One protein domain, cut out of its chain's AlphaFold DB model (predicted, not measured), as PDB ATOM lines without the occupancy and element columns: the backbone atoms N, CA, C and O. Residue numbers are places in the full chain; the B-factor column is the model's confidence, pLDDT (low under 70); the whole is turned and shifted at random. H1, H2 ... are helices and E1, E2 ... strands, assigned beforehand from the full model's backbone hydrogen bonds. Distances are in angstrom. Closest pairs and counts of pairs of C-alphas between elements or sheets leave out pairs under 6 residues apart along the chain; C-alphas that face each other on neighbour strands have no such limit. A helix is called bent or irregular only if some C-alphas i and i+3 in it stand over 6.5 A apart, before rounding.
ATOM      1  N   ASP A  32      26.152  37.749  42.756       66.19
ATOM      2  CA  ASP A  32      26.346  37.845  44.203       66.19
ATOM      3  C   ASP A  32      27.334  36.793  44.757       66.19
ATOM      4  O   ASP A  32      27.592  36.753  45.965       66.19
ATOM      5  N   GLN A  33      27.860  35.907  43.904       75.50
ATOM      6  CA  GLN A  33      28.849  34.874  44.216       75.50
ATOM      7  C   GLN A  33      30.166  35.062  43.450       75.50
ATOM      8  O   GLN A  33      31.052  34.217  43.573       75.50
ATOM      9  N   GLU A  34      30.351  36.149  42.692       79.94
ATOM     10  CA  GLU A  34      31.567  36.377  41.894       79.94
ATOM     11  C   GLU A  34      32.859  36.224  42.698       79.94
ATOM     12  O   GLU A  34      33.786  35.553  42.250       79.94
ATOM     13  N   ALA A  35      32.902  36.767  43.918       84.81
ATOM     14  CA  ALA A  35      34.063  36.644  44.795       84.81
ATOM     15  C   ALA A  35      34.374  35.179  45.149       84.81
ATOM     16  O   ALA A  35      35.535  34.785  45.214       84.81
ATOM     17  N   TYR A  36      33.345  34.348  45.339       85.94
ATOM     18  CA  TYR A  36      33.528  32.915  45.561       85.94
ATOM     19  C   TYR A  36      34.098  32.238  44.318       85.94
ATOM     20  O   TYR A  36      35.023  31.437  44.430       85.94
ATOM     21  N   TRP A  37      33.593  32.594  43.139       84.19
ATOM     22  CA  TRP A  37      34.059  32.043  41.871       84.19
ATOM     23  C   TRP A  37      35.500  32.421  41.548       84.19
ATOM     24  O   TRP A  37      36.265  31.543  41.155       84.19
ATOM     25  N   GLN A  38      35.894  33.673  41.787       88.94
ATOM     26  CA  GLN A  38      37.287  34.109  41.664       88.94
ATOM     27  C   GLN A  38      38.199  33.266  42.557       88.94
ATOM     28  O   GLN A  38      39.195  32.729  42.081       88.94
ATOM     29  N   LEU A  39      37.817  33.062  43.826       90.31
ATOM     30  CA  LEU A  39      38.621  32.269  44.756       90.31
ATOM     31  C   LEU A  39      38.849  30.844  44.258       90.31
ATOM     32  O   LEU A  39      39.933  30.296  44.454       90.31
ATOM     33  N   VAL A  40      37.842  30.227  43.639       87.56
ATOM     34  CA  VAL A  40      38.021  28.848  43.205       87.56
ATOM     35  C   VAL A  40      38.806  28.726  41.913       87.56
ATOM     36  O   VAL A  40      39.604  27.800  41.796       87.56
ATOM     37  N   GLU A  41      38.589  29.612  40.944       89.12
ATOM     38  CA  GLU A  41      39.374  29.573  39.711       89.12
ATOM     39  C   GLU A  41      40.858  29.829  40.015       89.12
ATOM     40  O   GLU A  41      41.717  29.093  39.529       89.12
ATOM     41  N   THR A  42      41.164  30.762  40.926       92.12
ATOM     42  CA  THR A  42      42.538  30.984  41.394       92.12
ATOM     43  C   THR A  42      43.099  29.780  42.158       92.12
ATOM     44  O   THR A  42      44.233  29.381  41.913       92.12
ATOM     45  N   GLU A  43      42.326  29.120  43.030       91.38
ATOM     46  CA  GLU A  43      42.798  27.891  43.691       91.38
ATOM     47  C   GLU A  43      43.039  26.747  42.693       91.38
ATOM     48  O   GLU A  43      43.997  25.989  42.848       91.38
ATOM     49  N   ARG A  44      42.196  26.599  41.659       89.75
ATOM     50  CA  ARG A  44      42.399  25.605  40.589       89.75
ATOM     51  C   ARG A  44      43.701  25.868  39.842       89.75
ATOM     52  O   ARG A  44      44.453  24.926  39.601       89.75
ATOM     53  N   PHE A  45      43.969  27.131  39.523       91.69
ATOM     54  CA  PHE A  45      45.226  27.551  38.921       91.69
ATOM     55  C   PHE A  45      46.430  27.204  39.811       91.69
ATOM     56  O   PHE A  45      47.324  26.474  39.382       91.69
ATOM     57  N   LEU A  46      46.403  27.630  41.076       91.19
ATOM     58  CA  LEU A  46      47.461  27.371  42.055       91.19
ATOM     59  C   LEU A  46      47.680  25.878  42.317       91.19
ATOM     60  O   LEU A  46      48.813  25.449  42.504       91.19
ATOM     61  N   THR A  47      46.619  25.071  42.284       89.19
ATOM     62  CA  THR A  47      46.719  23.607  42.372       89.19
ATOM     63  C   THR A  47      47.566  23.063  41.226       89.19
ATOM     64  O   THR A  47      48.478  22.280  41.466       89.19
ATOM     65  N   LYS A  48      47.297  23.482  39.984       89.06
ATOM     66  CA  LYS A  48      48.073  23.024  38.823       89.06
ATOM     67  C   LYS A  48      49.529  23.485  38.904       89.06
ATOM     68  O   LYS A  48      50.409  22.672  38.648       89.06
ATOM     69  N   LEU A  49      49.784  24.727  39.332       87.56
ATOM     70  CA  LEU A  49      51.151  25.219  39.556       87.56
ATOM     71  C   LEU A  49      51.883  24.423  40.640       87.56
ATOM     72  O   LEU A  49      53.013  24.007  40.431       87.56
ATOM     73  N   CYS A  50      51.237  24.151  41.772       83.50
ATOM     74  CA  CYS A  50      51.831  23.358  42.849       83.50
ATOM     75  C   CYS A  50      52.176  21.931  42.393       83.50
ATOM     76  O   CYS A  50      53.227  21.419  42.756       83.50
ATOM     77  N   VAL A  51      51.336  21.299  41.561       84.12
ATOM     78  CA  VAL A  51      51.671  19.996  40.952       84.12
ATOM     79  C   VAL A  51      52.859  20.115  40.002       84.12
ATOM     80  O   VAL A  51      53.748  19.269  40.044       84.12
ATOM     81  N   ALA A  52      52.873  21.138  39.145       82.88
ATOM     82  CA  ALA A  52      53.947  21.340  38.173       82.88
ATOM     83  C   ALA A  52      55.309  21.561  38.851       82.88
ATOM     84  O   ALA A  52      56.324  21.061  38.370       82.88
ATOM     85  N   GLU A  53      55.308  22.247  39.993       79.56
ATOM     86  CA  GLU A  53      56.502  22.607  40.762       79.56
ATOM     87  C   GLU A  53      56.829  21.607  41.890       79.56
ATOM     88  O   GLU A  53      57.767  21.823  42.651       79.56
ATOM     89  N   ASP A  54      56.072  20.510  41.999       74.56
ATOM     90  CA  ASP A  54      56.191  19.483  43.051       74.56
ATOM     91  C   ASP A  54      56.204  20.059  44.481       74.56
ATOM     92  O   ASP A  54      56.999  19.704  45.351       74.56
ATOM     93  N   VAL A  55      55.289  20.996  44.710       75.94
ATOM     94  CA  VAL A  55      55.109  21.747  45.949       75.94
ATOM     95  C   VAL A  55      53.777  21.352  46.574       75.94
ATOM     96  O   VAL A  55      52.754  21.331  45.891       75.94
ATOM     97  N   ALA A  56      53.743  21.107  47.888       78.69
ATOM     98  CA  ALA A  56      52.513  20.736  48.595       78.69
ATOM     99  C   ALA A  56      51.784  19.523  47.985       78.69
ATOM    100  O   ALA A  56      50.568  19.360  48.158       78.69
ATOM    101  N   THR A  57      52.516  18.677  47.259       76.75
ATOM    102  CA  THR A  57      52.034  17.440  46.654       76.75
ATOM    103  C   THR A  57      52.033  16.322  47.697       76.75
ATOM    104  O   THR A  57      52.849  16.268  48.615       76.75
ATOM    105  N   ASN A  58      51.059  15.424  47.601       74.00
ATOM    106  CA  ASN A  58      51.020  14.195  48.382       74.00
ATOM    107  C   ASN A  58      51.546  13.010  47.559       74.00
ATOM    108  O   ASN A  58      51.688  13.099  46.341       74.00
ATOM    109  N   ASP A  59      51.763  11.865  48.215       68.56
ATOM    110  CA  ASP A  59      52.246  10.628  47.573       68.56
ATOM    111  C   ASP A  59      51.351  10.131  46.415       68.56
ATOM    112  O   ASP A  59      51.790   9.335  45.584       68.56
ATOM    113  N   ASP A  60      50.095  10.590  46.353       70.00
ATOM    114  CA  ASP A  60      49.125  10.253  45.307       70.00
ATOM    115  C   ASP A  60      49.166  11.230  44.106       70.00
ATOM    116  O   ASP A  60      48.377  11.084  43.170       70.00
ATOM    117  N   GLY A  61      50.066  12.224  44.111       63.03
ATOM    118  CA  GLY A  61      50.245  13.209  43.036       63.03
ATOM    119  C   GLY A  61      49.221  14.349  43.027       63.03
ATOM    120  O   GLY A  61      49.100  15.064  42.034       63.03
ATOM    121  N   GLY A  62      48.451  14.514  44.105       70.38
ATOM    122  CA  GLY A  62      47.516  15.625  44.286       70.38
ATOM    123  C   GLY A  62      48.042  16.672  45.266       70.38
ATOM    124  O   GLY A  62      48.893  16.377  46.097       70.38
ATOM    125  N   VAL A  63      47.491  17.885  45.223       77.25
ATOM    126  CA  VAL A  63      47.880  18.959  46.154       77.25
ATOM    127  C   VAL A  63      47.093  18.877  47.452       77.25
ATOM    128  O   VAL A  63      45.883  18.621  47.470       77.25
ATOM    129  N   TRP A  64      47.772  19.143  48.559       76.56
ATOM    130  CA  TRP A  64      47.211  19.095  49.894       76.56
ATOM    131  C   TRP A  64      47.447  20.404  50.651       76.56
ATOM    132  O   TRP A  64      48.185  20.471  51.628       76.56
ATOM    133  N   PHE A  65      46.721  21.455  50.265       80.25
ATOM    134  CA  PHE A  65      46.897  22.776  50.882       80.25
ATOM    135  C   PHE A  65      46.666  22.810  52.395       80.25
ATOM    136  O   PHE A  65      47.263  23.620  53.091       80.25
ATOM    137  N   LYS A  66      45.813  21.938  52.945       74.69
ATOM    138  CA  LYS A  66      45.391  22.015  54.357       74.69
ATOM    139  C   LYS A  66      46.542  21.983  55.373       74.69
ATOM    140  O   LYS A  66      46.347  22.520  56.461       74.69
ATOM    141  N   ASP A  67      47.674  21.380  55.012       70.69
ATOM    142  CA  ASP A  67      48.861  21.256  55.861       70.69
ATOM    143  C   ASP A  67      50.119  21.860  55.192       70.69
ATOM    144  O   ASP A  67      51.212  21.659  55.699       70.69
ATOM    145  N   ALA A  68      49.961  22.629  54.105       72.88
ATOM    146  CA  ALA A  68      51.057  23.145  53.272       72.88
ATOM    147  C   ALA A  68      51.664  24.481  53.757       72.88
ATOM    148  O   ALA A  68      52.416  25.133  53.035       72.88
ATOM    149  N   GLU A  69      51.290  24.924  54.962       75.88
ATOM    150  CA  GLU A  69      51.706  26.216  55.520       75.88
ATOM    151  C   GLU A  69      53.228  26.257  55.712       75.88
ATOM    152  O   GLU A  69      53.788  25.466  56.475       75.88
ATOM    153  N   GLY A  70      53.888  27.205  55.048       67.19
ATOM    154  CA  GLY A  70      55.333  27.396  55.075       67.19
ATOM    155  C   GLY A  70      56.134  26.458  54.165       67.19
ATOM    156  O   GLY A  70      57.361  26.458  54.269       67.19
ATOM    157  N   GLU A  71      55.494  25.673  53.288       68.62
ATOM    158  CA  GLU A  71      56.193  24.780  52.343       68.62
ATOM    159  C   GLU A  71      56.726  25.481  51.088       68.62
ATOM    160  O   GLU A  71      57.771  25.080  50.581       68.62
ATOM    161  N   SER A  72      56.054  26.535  50.604       78.81
ATOM    162  CA  SER A  72      56.476  27.469  49.535       78.81
ATOM    163  C   SER A  72      55.646  28.758  49.568       78.81
ATOM    164  O   SER A  72      54.516  28.698  50.053       78.81
ATOM    165  N   PRO A  73      56.128  29.912  49.055       82.31
ATOM    166  CA  PRO A  73      55.265  31.082  48.875       82.31
ATOM    167  C   PRO A  73      54.072  30.743  47.969       82.31
ATOM    168  O   PRO A  73      52.936  31.096  48.277       82.31
ATOM    169  N   LEU A  74      54.301  29.929  46.930       83.12
ATOM    170  CA  LEU A  74      53.252  29.352  46.087       83.12
ATOM    171  C   LEU A  74      52.228  28.495  46.874       83.12
ATOM    172  O   LEU A  74      51.022  28.599  46.645       83.12
ATOM    173  N   ALA A  75      52.680  27.662  47.812       83.12
ATOM    174  CA  ALA A  75      51.830  26.813  48.648       83.12
ATOM    175  C   ALA A  75      51.032  27.636  49.662       83.12
ATOM    176  O   ALA A  75      49.860  27.341  49.905       83.12
ATOM    177  N   ASP A  76      51.650  28.674  50.228       83.62
ATOM    178  CA  ASP A  76      51.010  29.612  51.145       83.62
ATOM    179  C   ASP A  76      49.913  30.417  50.436       83.62
ATOM    180  O   ASP A  76      48.828  30.605  50.998       83.62
ATOM    181  N   ASP A  77      50.148  30.817  49.183       89.50
ATOM    182  CA  ASP A  77      49.131  31.458  48.352       89.50
ATOM    183  C   ASP A  77      47.974  30.486  48.061       89.50
ATOM    184  O   ASP A  77      46.801  30.780  48.321       89.50
ATOM    185  N   GLY A  78      48.284  29.250  47.660       88.50
ATOM    186  CA  GLY A  78      47.278  28.198  47.484       88.50
ATOM    187  C   GLY A  78      46.446  27.940  48.747       88.50
ATOM    188  O   GLY A  78      45.215  27.826  48.694       88.50
ATOM    189  N   LEU A  79      47.089  27.935  49.916       88.94
ATOM    190  CA  LEU A  79      46.444  27.804  51.219       88.94
ATOM    191  C   LEU A  79      45.537  28.997  51.556       88.94
ATOM    192  O   LEU A  79      44.455  28.799  52.127       88.94
ATOM    193  N   PHE A  80      45.934  30.221  51.201       92.25
ATOM    194  CA  PHE A  80      45.105  31.413  51.369       92.25
ATOM    195  C   PHE A  80      43.791  31.282  50.592       92.25
ATOM    196  O   PHE A  80      42.710  31.409  51.183       92.25
ATOM    197  N   TYR A  81      43.857  30.968  49.296       91.75
ATOM    198  CA  TYR A  81      42.663  30.815  48.462       91.75
ATOM    199  C   TYR A  81      41.787  29.652  48.929       91.75
ATOM    200  O   TYR A  81      40.573  29.814  49.086       91.75
ATOM    201  N   TYR A  82      42.400  28.525  49.298       90.06
ATOM    202  CA  TYR A  82      41.701  27.381  49.875       90.06
ATOM    203  C   TYR A  82      40.907  27.730  51.146       90.06
ATOM    204  O   TYR A  82      39.744  27.329  51.297       90.06
ATOM    205  N   ARG A  83      41.515  28.478  52.081       91.56
ATOM    206  CA  ARG A  83      40.870  28.897  53.339       91.56
ATOM    207  C   ARG A  83      39.718  29.866  53.075       91.56
ATOM    208  O   ARG A  83      38.615  29.624  53.570       91.56
ATOM    209  N   ASN A  84      39.940  30.896  52.258       91.75
ATOM    210  CA  ASN A  84      38.910  31.885  51.931       91.75
ATOM    211  C   ASN A  84      37.740  31.266  51.160       91.75
ATOM    212  O   ASN A  84      36.582  31.527  51.491       91.75
ATOM    213  N   LYS A  85      38.017  30.383  50.188       89.38
ATOM    214  CA  LYS A  85      36.976  29.643  49.461       89.38
ATOM    215  C   LYS A  85      36.088  28.872  50.428       89.38
ATOM    216  O   LYS A  85      34.863  28.913  50.321       89.38
ATOM    217  N   LYS A  86      36.691  28.147  51.375       88.12
ATOM    218  CA  LYS A  86      35.945  27.376  52.378       88.12
ATOM    219  C   LYS A  86      35.089  28.260  53.275       88.12
ATOM    220  O   LYS A  86      33.938  27.912  53.528       88.12
ATOM    221  N   GLU A  87      35.639  29.372  53.750       90.00
ATOM    222  CA  GLU A  87      34.912  30.308  54.604       90.00
ATOM    223  C   GLU A  87      33.698  30.899  53.880       90.00
ATOM    224  O   GLU A  87      32.574  30.786  54.374       90.00
ATOM    225  N   LEU A  88      33.901  31.449  52.681       86.56
ATOM    226  CA  LEU A  88      32.824  32.038  51.890       86.56
ATOM    227  C   LEU A  88      31.789  30.985  51.464       86.56
ATOM    228  O   LEU A  88      30.586  31.234  51.516       86.56
ATOM    229  N   GLY A  89      32.230  29.766  51.144       85.12
ATOM    230  CA  GLY A  89      31.336  28.642  50.867       85.12
ATOM    231  C   GLY A  89      30.430  28.275  52.050       85.12
ATOM    232  O   GLY A  89      29.239  28.021  51.860       85.12
ATOM    233  N   GLU A  90      30.942  28.276  53.286       86.00
ATOM    234  CA  GLU A  90      30.114  28.033  54.479       86.00
ATOM    235  C   GLU A  90      29.166  29.204  54.790       86.00
ATOM    236  O   GLU A  90      28.035  28.971  55.235       86.00
ATOM    237  N   GLN A  91      29.567  30.450  54.507       86.19
ATOM    238  CA  GLN A  91      28.682  31.617  54.608       86.19
ATOM    239  C   GLN A  91      27.493  31.493  53.642       86.19
ATOM    240  O   GLN A  91      26.344  31.496  54.086       86.19
ATOM    241  N   LEU A  92      27.754  31.251  52.353       82.44
ATOM    242  CA  LEU A  92      26.715  31.079  51.327       82.44
ATOM    243  C   LEU A  92      25.776  29.904  51.646       82.44
ATOM    244  O   LEU A  92      24.556  29.978  51.474       82.44
ATOM    245  N   LYS A  93      26.326  28.809  52.177       80.44
ATOM    246  CA  LYS A  93      25.541  27.657  52.638       80.44
ATOM    247  C   LYS A  93      24.640  28.010  53.822       80.44
ATOM    248  O   LYS A  93      23.514  27.515  53.886       80.44
ATOM    249  N   THR A  94      25.109  28.850  54.742       84.31
ATOM    250  CA  THR A  94      24.322  29.335  55.884       84.31
ATOM    251  C   THR A  94      23.175  30.236  55.422       84.31
ATOM    252  O   THR A  94      22.037  30.023  55.833       84.31
ATOM    253  N   GLU A  95      23.436  31.176  54.512       82.88
ATOM    254  CA  GLU A  95      22.411  32.043  53.909       82.88
ATOM    255  C   GLU A  95      21.314  31.225  53.215       82.88
ATOM    256  O   GLU A  95      20.120  31.453  53.426       82.88
ATOM    257  N   ARG A  96      21.698  30.178  52.473       77.44
ATOM    258  CA  ARG A  96      20.744  29.236  51.871       77.44
ATOM    259  C   ARG A  96      19.900  28.510  52.921       77.44
ATOM    260  O   ARG A  96      18.695  28.356  52.739       77.44
ATOM    261  N   GLN A  97      20.502  28.051  54.020       81.06
ATOM    262  CA  GLN A  97      19.765  27.383  55.104       81.06
ATOM    263  C   GLN A  97      18.788  28.322  55.821       81.06
ATOM    264  O   GLN A  97      17.719  27.879  56.241       81.06
ATOM    265  N   ASN A  98      19.132  29.606  55.925       84.88
ATOM    266  CA  ASN A  98      18.279  30.636  56.515       84.88
ATOM    267  C   ASN A  98      17.153  31.099  55.574       84.88
ATOM    268  O   ASN A  98      16.220  31.764  56.022       84.88
ATOM    269  N   GLY A  99      17.202  30.709  54.295       77.75
ATOM    270  CA  GLY A  99      16.251  31.135  53.269       77.75
ATOM    271  C   GLY A  99      16.551  32.518  52.691       77.75
ATOM    272  O   GLY A  99      15.722  33.051  51.956       77.75
ATOM    273  N   ASP A 100      17.723  33.075  53.000       80.50
ATOM    274  CA  ASP A 100      18.210  34.339  52.445       80.50
ATOM    275  C   ASP A 100      18.687  34.164  50.989       80.50
ATOM    276  O   ASP A 100      18.795  35.145  50.257       80.50
ATOM    277  N   ARG A 101      18.908  32.913  50.545       70.06
ATOM    278  CA  ARG A 101      19.217  32.549  49.152       70.06
ATOM    279  C   ARG A 101      18.369  31.383  48.612       70.06
ATOM    280  O   ARG A 101      18.003  30.488  49.384       70.06
ATOM    281  N   PRO A 102      18.080  31.350  47.295       64.56
ATOM    282  CA  PRO A 102      17.351  30.262  46.641       64.56
ATOM    283  C   PRO A 102      18.011  28.878  46.793       64.56
ATOM    284  O   PRO A 102      19.231  28.728  46.817       64.56
ATOM    285  N   ALA A 103      17.187  27.828  46.897       56.12
ATOM    286  CA  ALA A 103      17.644  26.460  47.162       56.12
ATOM    287  C   ALA A 103      18.116  25.687  45.917       56.12
ATOM    288  O   ALA A 103      18.631  24.581  46.057       56.12
ATOM    289  N   ASP A 104      17.925  26.226  44.724       52.81
ATOM    290  CA  ASP A 104      18.428  25.724  43.441       52.81
ATOM    291  C   ASP A 104      19.874  26.169  43.151       52.81
ATOM    292  O   ASP A 104      20.490  25.707  42.194       52.81
ATOM    293  N   GLN A 105      20.468  26.988  44.022       57.06
ATOM    294  CA  GLN A 105      21.875  27.370  43.943       57.06
ATOM    295  C   GLN A 105      22.764  26.245  44.495       57.06
ATOM    296  O   GLN A 105      22.916  26.061  45.711       57.06
ATOM    297  N   ASN A 106      23.337  25.439  43.601       54.75
ATOM    298  CA  ASN A 106      24.384  24.491  43.963       54.75
ATOM    299  C   ASN A 106      25.710  25.245  44.104       54.75
ATOM    300  O   ASN A 106      26.306  25.615  43.100       54.75
ATOM    301  N   LEU A 107      26.187  25.417  45.341       56.28
ATOM    302  CA  LEU A 107      27.600  25.714  45.589       56.28
ATOM    303  C   LEU A 107      28.398  24.515  45.064       56.28
ATOM    304  O   LEU A 107      28.216  23.407  45.586       56.28
ATOM    305  N   PRO A 108      29.186  24.657  43.993       53.91
ATOM    306  CA  PRO A 108      29.695  23.495  43.299       53.91
ATOM    307  C   PRO A 108      30.926  22.936  43.993       53.91
ATOM    308  O   PRO A 108      31.897  23.631  44.270       53.91
ATOM    309  N   ASN A 109      30.917  21.617  44.144       45.16
ATOM    310  CA  ASN A 109      32.134  20.822  44.160       45.16
ATOM    311  C   ASN A 109      32.457  20.472  42.688       45.16
ATOM    312  O   ASN A 109      32.093  19.401  42.225       45.16
ATOM    313  N   TYR A 110      32.980  21.449  41.945       48.97
ATOM    314  CA  TYR A 110      33.512  21.454  40.566       48.97
ATOM    315  C   TYR A 110      33.304  20.241  39.637       48.97
ATOM    316  O   TYR A 110      33.883  19.175  39.837       48.97
ATOM    317  N   LYS A 111      32.604  20.503  38.519       43.41
ATOM    318  CA  LYS A 111      32.995  20.123  37.144       43.41
ATOM    319  C   LYS A 111      32.156  20.923  36.130       43.41
ATOM    320  O   LYS A 111      30.935  20.873  36.219       43.41
ATOM    321  N   ASP A 112      32.806  21.654  35.226       49.34
ATOM    322  CA  ASP A 112      32.419  21.975  33.831       49.34
ATOM    323  C   ASP A 112      31.001  22.515  33.524       49.34
ATOM    324  O   ASP A 112      30.555  22.476  32.381       49.34
ATOM    325  N   GLN A 113      30.246  22.988  34.518       51.94
ATOM    326  CA  GLN A 113      28.805  23.267  34.367       51.94
ATOM    327  C   GLN A 113      28.428  24.747  34.291       51.94
ATOM    328  O   GLN A 113      27.239  25.052  34.202       51.94
ATOM    329  N   PHE A 114      29.399  25.657  34.326       59.88
ATOM    330  CA  PHE A 114      29.132  27.088  34.451       59.88
ATOM    331  C   PHE A 114      29.762  27.861  33.298       59.88
ATOM    332  O   PHE A 114      30.910  27.598  32.946       59.88
ATOM    333  N   GLY A 115      29.007  28.812  32.742       64.50
ATOM    334  CA  GLY A 115      29.467  29.691  31.667       64.50
ATOM    335  C   GLY A 115      30.620  30.612  32.082       64.50
ATOM    336  O   GLY A 115      31.054  30.612  33.239       64.50
ATOM    337  N   THR A 116      31.105  31.390  31.118       78.88
ATOM    338  CA  THR A 116      32.149  32.406  31.299       78.88
ATOM    339  C   THR A 116      31.730  33.433  32.366       78.88
ATOM    340  O   THR A 116      30.592  33.902  32.325       78.88
ATOM    341  N   PRO A 117      32.597  33.778  33.336       79.38
ATOM    342  CA  PRO A 117      32.301  34.805  34.337       79.38
ATOM    343  C   PRO A 117      32.166  36.222  33.745       79.38
ATOM    344  O   PRO A 117      32.761  36.526  32.715       79.38
ATOM    345  N   GLU A 118      31.426  37.108  34.426       82.88
ATOM    346  CA  GLU A 118      31.239  38.508  33.993       82.88
ATOM    347  C   GLU A 118      32.384  39.456  34.403       82.88
ATOM    348  O   GLU A 118      32.599  40.492  33.766       82.88
ATOM    349  N   TRP A 119      33.138  39.115  35.452       86.06
ATOM    350  CA  TRP A 119      34.278  39.901  35.937       86.06
ATOM    351  C   TRP A 119      35.483  39.852  34.985       86.06
ATOM    352  O   TRP A 119      35.593  38.967  34.146       86.06
ATOM    353  N   GLU A 120      36.408  40.809  35.102       90.00
ATOM    354  CA  GLU A 120      37.586  40.904  34.225       90.00
ATOM    355  C   GLU A 120      38.589  39.770  34.500       90.00
ATOM    356  O   GLU A 120      39.106  39.640  35.615       90.00
ATOM    357  N   HIS A 121      38.859  38.953  33.481       92.00
ATOM    358  CA  HIS A 121      39.648  37.733  33.603       92.00
ATOM    359  C   HIS A 121      40.480  37.432  32.366       92.00
ATOM    360  O   HIS A 121      40.128  37.831  31.256       92.00
ATOM    361  N   ASP A 122      41.539  36.662  32.586       92.38
ATOM    362  CA  ASP A 122      42.303  35.988  31.551       92.38
ATOM    363  C   ASP A 122      41.874  34.518  31.467       92.38
ATOM    364  O   ASP A 122      41.566  33.879  32.475       92.38
ATOM    365  N   GLU A 123      41.835  33.973  30.254       92.44
ATOM    366  CA  GLU A 123      41.505  32.567  30.022       92.44
ATOM    367  C   GLU A 123      42.782  31.736  29.921       92.44
ATOM    368  O   GLU A 123      43.639  31.967  29.063       92.44
ATOM    369  N   LEU A 124      42.882  30.730  30.782       91.00
ATOM    370  CA  LEU A 124      43.937  29.734  30.771       91.00
ATOM    371  C   LEU A 124      43.362  28.388  30.323       91.00
ATOM    372  O   LEU A 124      42.419  27.862  30.915       91.00
ATOM    373  N   THR A 125      43.954  27.832  29.278       91.94
ATOM    374  CA  THR A 125      43.521  26.623  28.574       91.94
ATOM    375  C   THR A 125      44.734  25.754  28.258       91.94
ATOM    376  O   THR A 125      45.871  26.222  28.327       91.94
ATOM    377  N   ALA A 126      44.506  24.512  27.831       91.25
ATOM    378  CA  ALA A 126      45.579  23.638  27.353       91.25
ATOM    379  C   ALA A 126      46.412  24.260  26.205       91.25
ATOM    380  O   ALA A 126      47.594  23.958  26.072       91.25
ATOM    381  N   ASP A 127      45.825  25.157  25.402       92.38
ATOM    382  CA  ASP A 127      46.492  25.763  24.243       92.38
ATOM    383  C   ASP A 127      47.494  26.872  24.614       92.38
ATOM    384  O   ASP A 127      48.374  27.188  23.811       92.38
ATOM    385  N   ASN A 128      47.367  27.489  25.798       90.25
ATOM    386  CA  ASN A 128      48.221  28.606  26.232       90.25
ATOM    387  C   ASN A 128      48.915  28.388  27.588       90.25
ATOM    388  O   ASN A 128      49.688  29.243  28.017       90.25
ATOM    389  N   CYS A 129      48.696  27.254  28.257       87.88
ATOM    390  CA  CYS A 129      49.238  27.015  29.594       87.88
ATOM    391  C   CYS A 129      50.759  26.806  29.641       87.88
ATOM    392  O   CYS A 129      51.385  27.100  30.661       87.88
ATOM    393  N   GLU A 130      51.375  26.366  28.540       86.94
ATOM    394  CA  GLU A 130      52.833  26.194  28.465       86.94
ATOM    395  C   GLU A 130      53.588  27.520  28.661       86.94
ATOM    396  O   GLU A 130      54.713  27.522  29.160       86.94
ATOM    397  N   GLU A 131      52.977  28.662  28.313       83.56
ATOM    398  CA  GLU A 131      53.602  29.987  28.441       83.56
ATOM    399  C   GLU A 131      53.901  30.371  29.898       83.56
ATOM    400  O   GLU A 131      54.770  31.207  30.150       83.56
ATOM    401  N   ILE A 132      53.213  29.730  30.842       78.62
ATOM    402  CA  ILE A 132      53.339  29.952  32.284       78.62
ATOM    403  C   ILE A 132      53.858  28.713  33.028       78.62
ATOM    404  O   ILE A 132      53.725  28.625  34.244       78.62
ATOM    405  N   GLY A 133      54.453  27.756  32.305       80.12
ATOM    406  CA  GLY A 133      55.124  26.594  32.895       80.12
ATOM    407  C   GLY A 133      54.219  25.408  33.236       80.12
ATOM    408  O   GLY A 133      54.670  24.485  33.907       80.12
ATOM    409  N   LEU A 134      52.966  25.391  32.773       85.69
ATOM    410  CA  LEU A 134      52.045  24.275  33.005       85.69
ATOM    411  C   LEU A 134      52.013  23.297  31.828       85.69
ATOM    412  O   LEU A 134      52.026  23.702  30.666       85.69
ATOM    413  N   ASP A 135      51.888  22.008  32.142       85.62
ATOM    414  CA  ASP A 135      51.720  20.939  31.154       85.62
ATOM    415  C   ASP A 135      50.253  20.876  30.661       85.62
ATOM    416  O   ASP A 135      49.347  20.729  31.497       85.62
ATOM    417  N   PRO A 136      49.994  20.967  29.338       88.00
ATOM    418  CA  PRO A 136      48.657  20.834  28.751       88.00
ATOM    419  C   PRO A 136      47.914  19.566  29.172       88.00
ATOM    420  O   PRO A 136      46.697  19.609  29.345       88.00
ATOM    421  N   ASP A 137      48.624  18.460  29.414       86.88
ATOM    422  CA  ASP A 137      48.023  17.182  29.815       86.88
ATOM    423  C   ASP A 137      47.409  17.235  31.227       86.88
ATOM    424  O   ASP A 137      46.637  16.356  31.620       86.88
ATOM    425  N   THR A 138      47.717  18.277  32.010       83.44
ATOM    426  CA  THR A 138      47.071  18.515  33.310       83.44
ATOM    427  C   THR A 138      45.656  19.070  33.170       83.44
ATOM    428  O   THR A 138      44.933  19.119  34.171       83.44
ATOM    429  N   PHE A 139      45.254  19.505  31.970       86.50
ATOM    430  CA  PHE A 139      43.931  20.045  31.674       86.50
ATOM    431  C   PHE A 139      42.964  18.960  31.188       86.50
ATOM    432  O   PHE A 139      43.325  18.056  30.441       86.50
ATOM    433  N   GLY A 140      41.712  19.035  31.643       82.94
ATOM    434  CA  GLY A 140      40.632  18.211  31.102       82.94
ATOM    435  C   GLY A 140      40.239  18.628  29.680       82.94
ATOM    436  O   GLY A 140      40.517  19.750  29.260       82.94
ATOM    437  N   ASP A 141      39.540  17.740  28.966       79.19
ATOM    438  CA  ASP A 141      38.951  18.055  27.657       79.19
ATOM    439  C   ASP A 141      38.063  19.312  27.771       79.19
ATOM    440  O   ASP A 141      37.125  19.332  28.572       79.19
ATOM    441  N   ASP A 142      38.379  20.347  26.987       82.56
ATOM    442  CA  ASP A 142      37.718  21.663  26.985       82.56
ATOM    443  C   ASP A 142      37.787  22.437  28.328       82.56
ATOM    444  O   ASP A 142      36.973  23.328  28.583       82.56
ATOM    445  N   GLU A 143      38.748  22.128  29.211       85.19
ATOM    446  CA  GLU A 143      38.922  22.855  30.473       85.19
ATOM    447  C   GLU A 143      39.417  24.291  30.237       85.19
ATOM    448  O   GLU A 143      40.495  24.521  29.688       85.19
ATOM    449  N   VAL A 144      38.654  25.254  30.763       89.00
ATOM    450  CA  VAL A 144      39.046  26.665  30.867       89.00
ATOM    451  C   VAL A 144      39.111  27.054  32.344       89.00
ATOM    452  O   VAL A 144      38.172  26.803  33.113       89.00
ATOM    453  N   ILE A 145      40.228  27.655  32.749       89.38
ATOM    454  CA  ILE A 145      40.365  28.367  34.020       89.38
ATOM    455  C   ILE A 145      40.275  29.857  33.714       89.38
ATOM    456  O   ILE A 145      41.045  30.378  32.913       89.38
ATOM    457  N   HIS A 146      39.350  30.544  34.370       90.94
ATOM    458  CA  HIS A 146      39.215  31.993  34.258       90.94
ATOM    459  C   HIS A 146      39.995  32.615  35.414       90.94
ATOM    460  O   HIS A 146      39.561  32.509  36.553       90.94
ATOM    461  N   LEU A 147      41.159  33.202  35.170       91.25
ATOM    462  CA  LEU A 147      41.990  33.791  36.219       91.25
ATOM    463  C   LEU A 147      41.661  35.283  36.359       91.25
ATOM    464  O   LEU A 147      41.584  35.963  35.339       91.25
ATOM    465  N   PRO A 148      41.462  35.836  37.571       92.12
ATOM    466  CA  PRO A 148      41.283  37.280  37.734       92.12
ATOM    467  C   PRO A 148      42.434  38.046  37.085       92.12
ATOM    468  O   PRO A 148      43.584  37.795  37.422       92.12
ATOM    469  N   ALA A 149      42.138  39.010  36.209       88.81
ATOM    470  CA  ALA A 149      43.173  39.730  35.448       88.81
ATOM    471  C   ALA A 149      44.147  40.529  36.340       88.81
ATOM    472  O   ALA A 149      45.226  40.929  35.918       88.81
TER     473      ALA A 149
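Overview. This is residues 32 to 149 of the 208 residues of an uncharacterized protein of Halonotius roseus (UniProt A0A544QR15). A small ribbon of two antiparallel strands, E1 and E2, packs through E2 on one side of the long helix H1, while the longer helix H2 folds back along the opposite side of H1 to make a helical hairpin. The short helix H3 lies in the loop between the two strands, and long links make up much of the rest. The 118 printed residues hold, in chain order, H1, H2, E1, H3 and E2, with a sheet order of E1 - E2; the class is mostly helix. The whole is compact, with a radius of gyration of the C-alphas of 15.1 A and spans of 43 by 31 by 25 A.

Arrangement. E1, residues 121 to 125, and E2, residues 144 to 148, are antiparallel neighbours at 150 degrees; N 122 and O 147 are 2.8 A apart and N 145 and O 124 2.9 A, within hydrogen-bond range. H1, residues 32 to 52, has 12 pairs of C-alphas within 8 A of E2, the closest those of Glu 41 and Ile 145 at 5.9 A. H1 and E1 are apart. H2, residues 73 to 98, touches H1, the closest C-alphas being those of Leu 46 and Gly 78 at 5.5 A. This helical hairpin has a shallow tilt of 32 degrees, opposite ways. H2 and E2 are apart. H3, residues 129 to 132, touches no helix. Every O i to N i+4 pair is within hydrogen-bond range in H2, and 16 of 17 in H1; H3 is too short for such a pair.

Along the chain. H1 begins at C-alpha 32 (26.346, 37.845, 44.203) and is 32.7 A long; it is irregular, with C-alphas 32 and 35 7.8 A apart. H2 is 37.8 A long and ends at C-alpha 98 (18.279, 30.636, 56.515). E1 and E2 each measure 12.8 A, and H3 5.7 A; E2 ends at C-alpha 148 (41.283, 37.280, 37.734).

Size, cuts and confidence. The C-alphas farthest apart, those of Asn 98 and Glu 131, are 45.1 A apart. The printed part has no cut. The links H1 to H2, H2 to E1 and H3 to E2 are long; E1 to H3 is tight. Mean pLDDT of the printed part is 80.2, with residues 102 to 115 among those under 70.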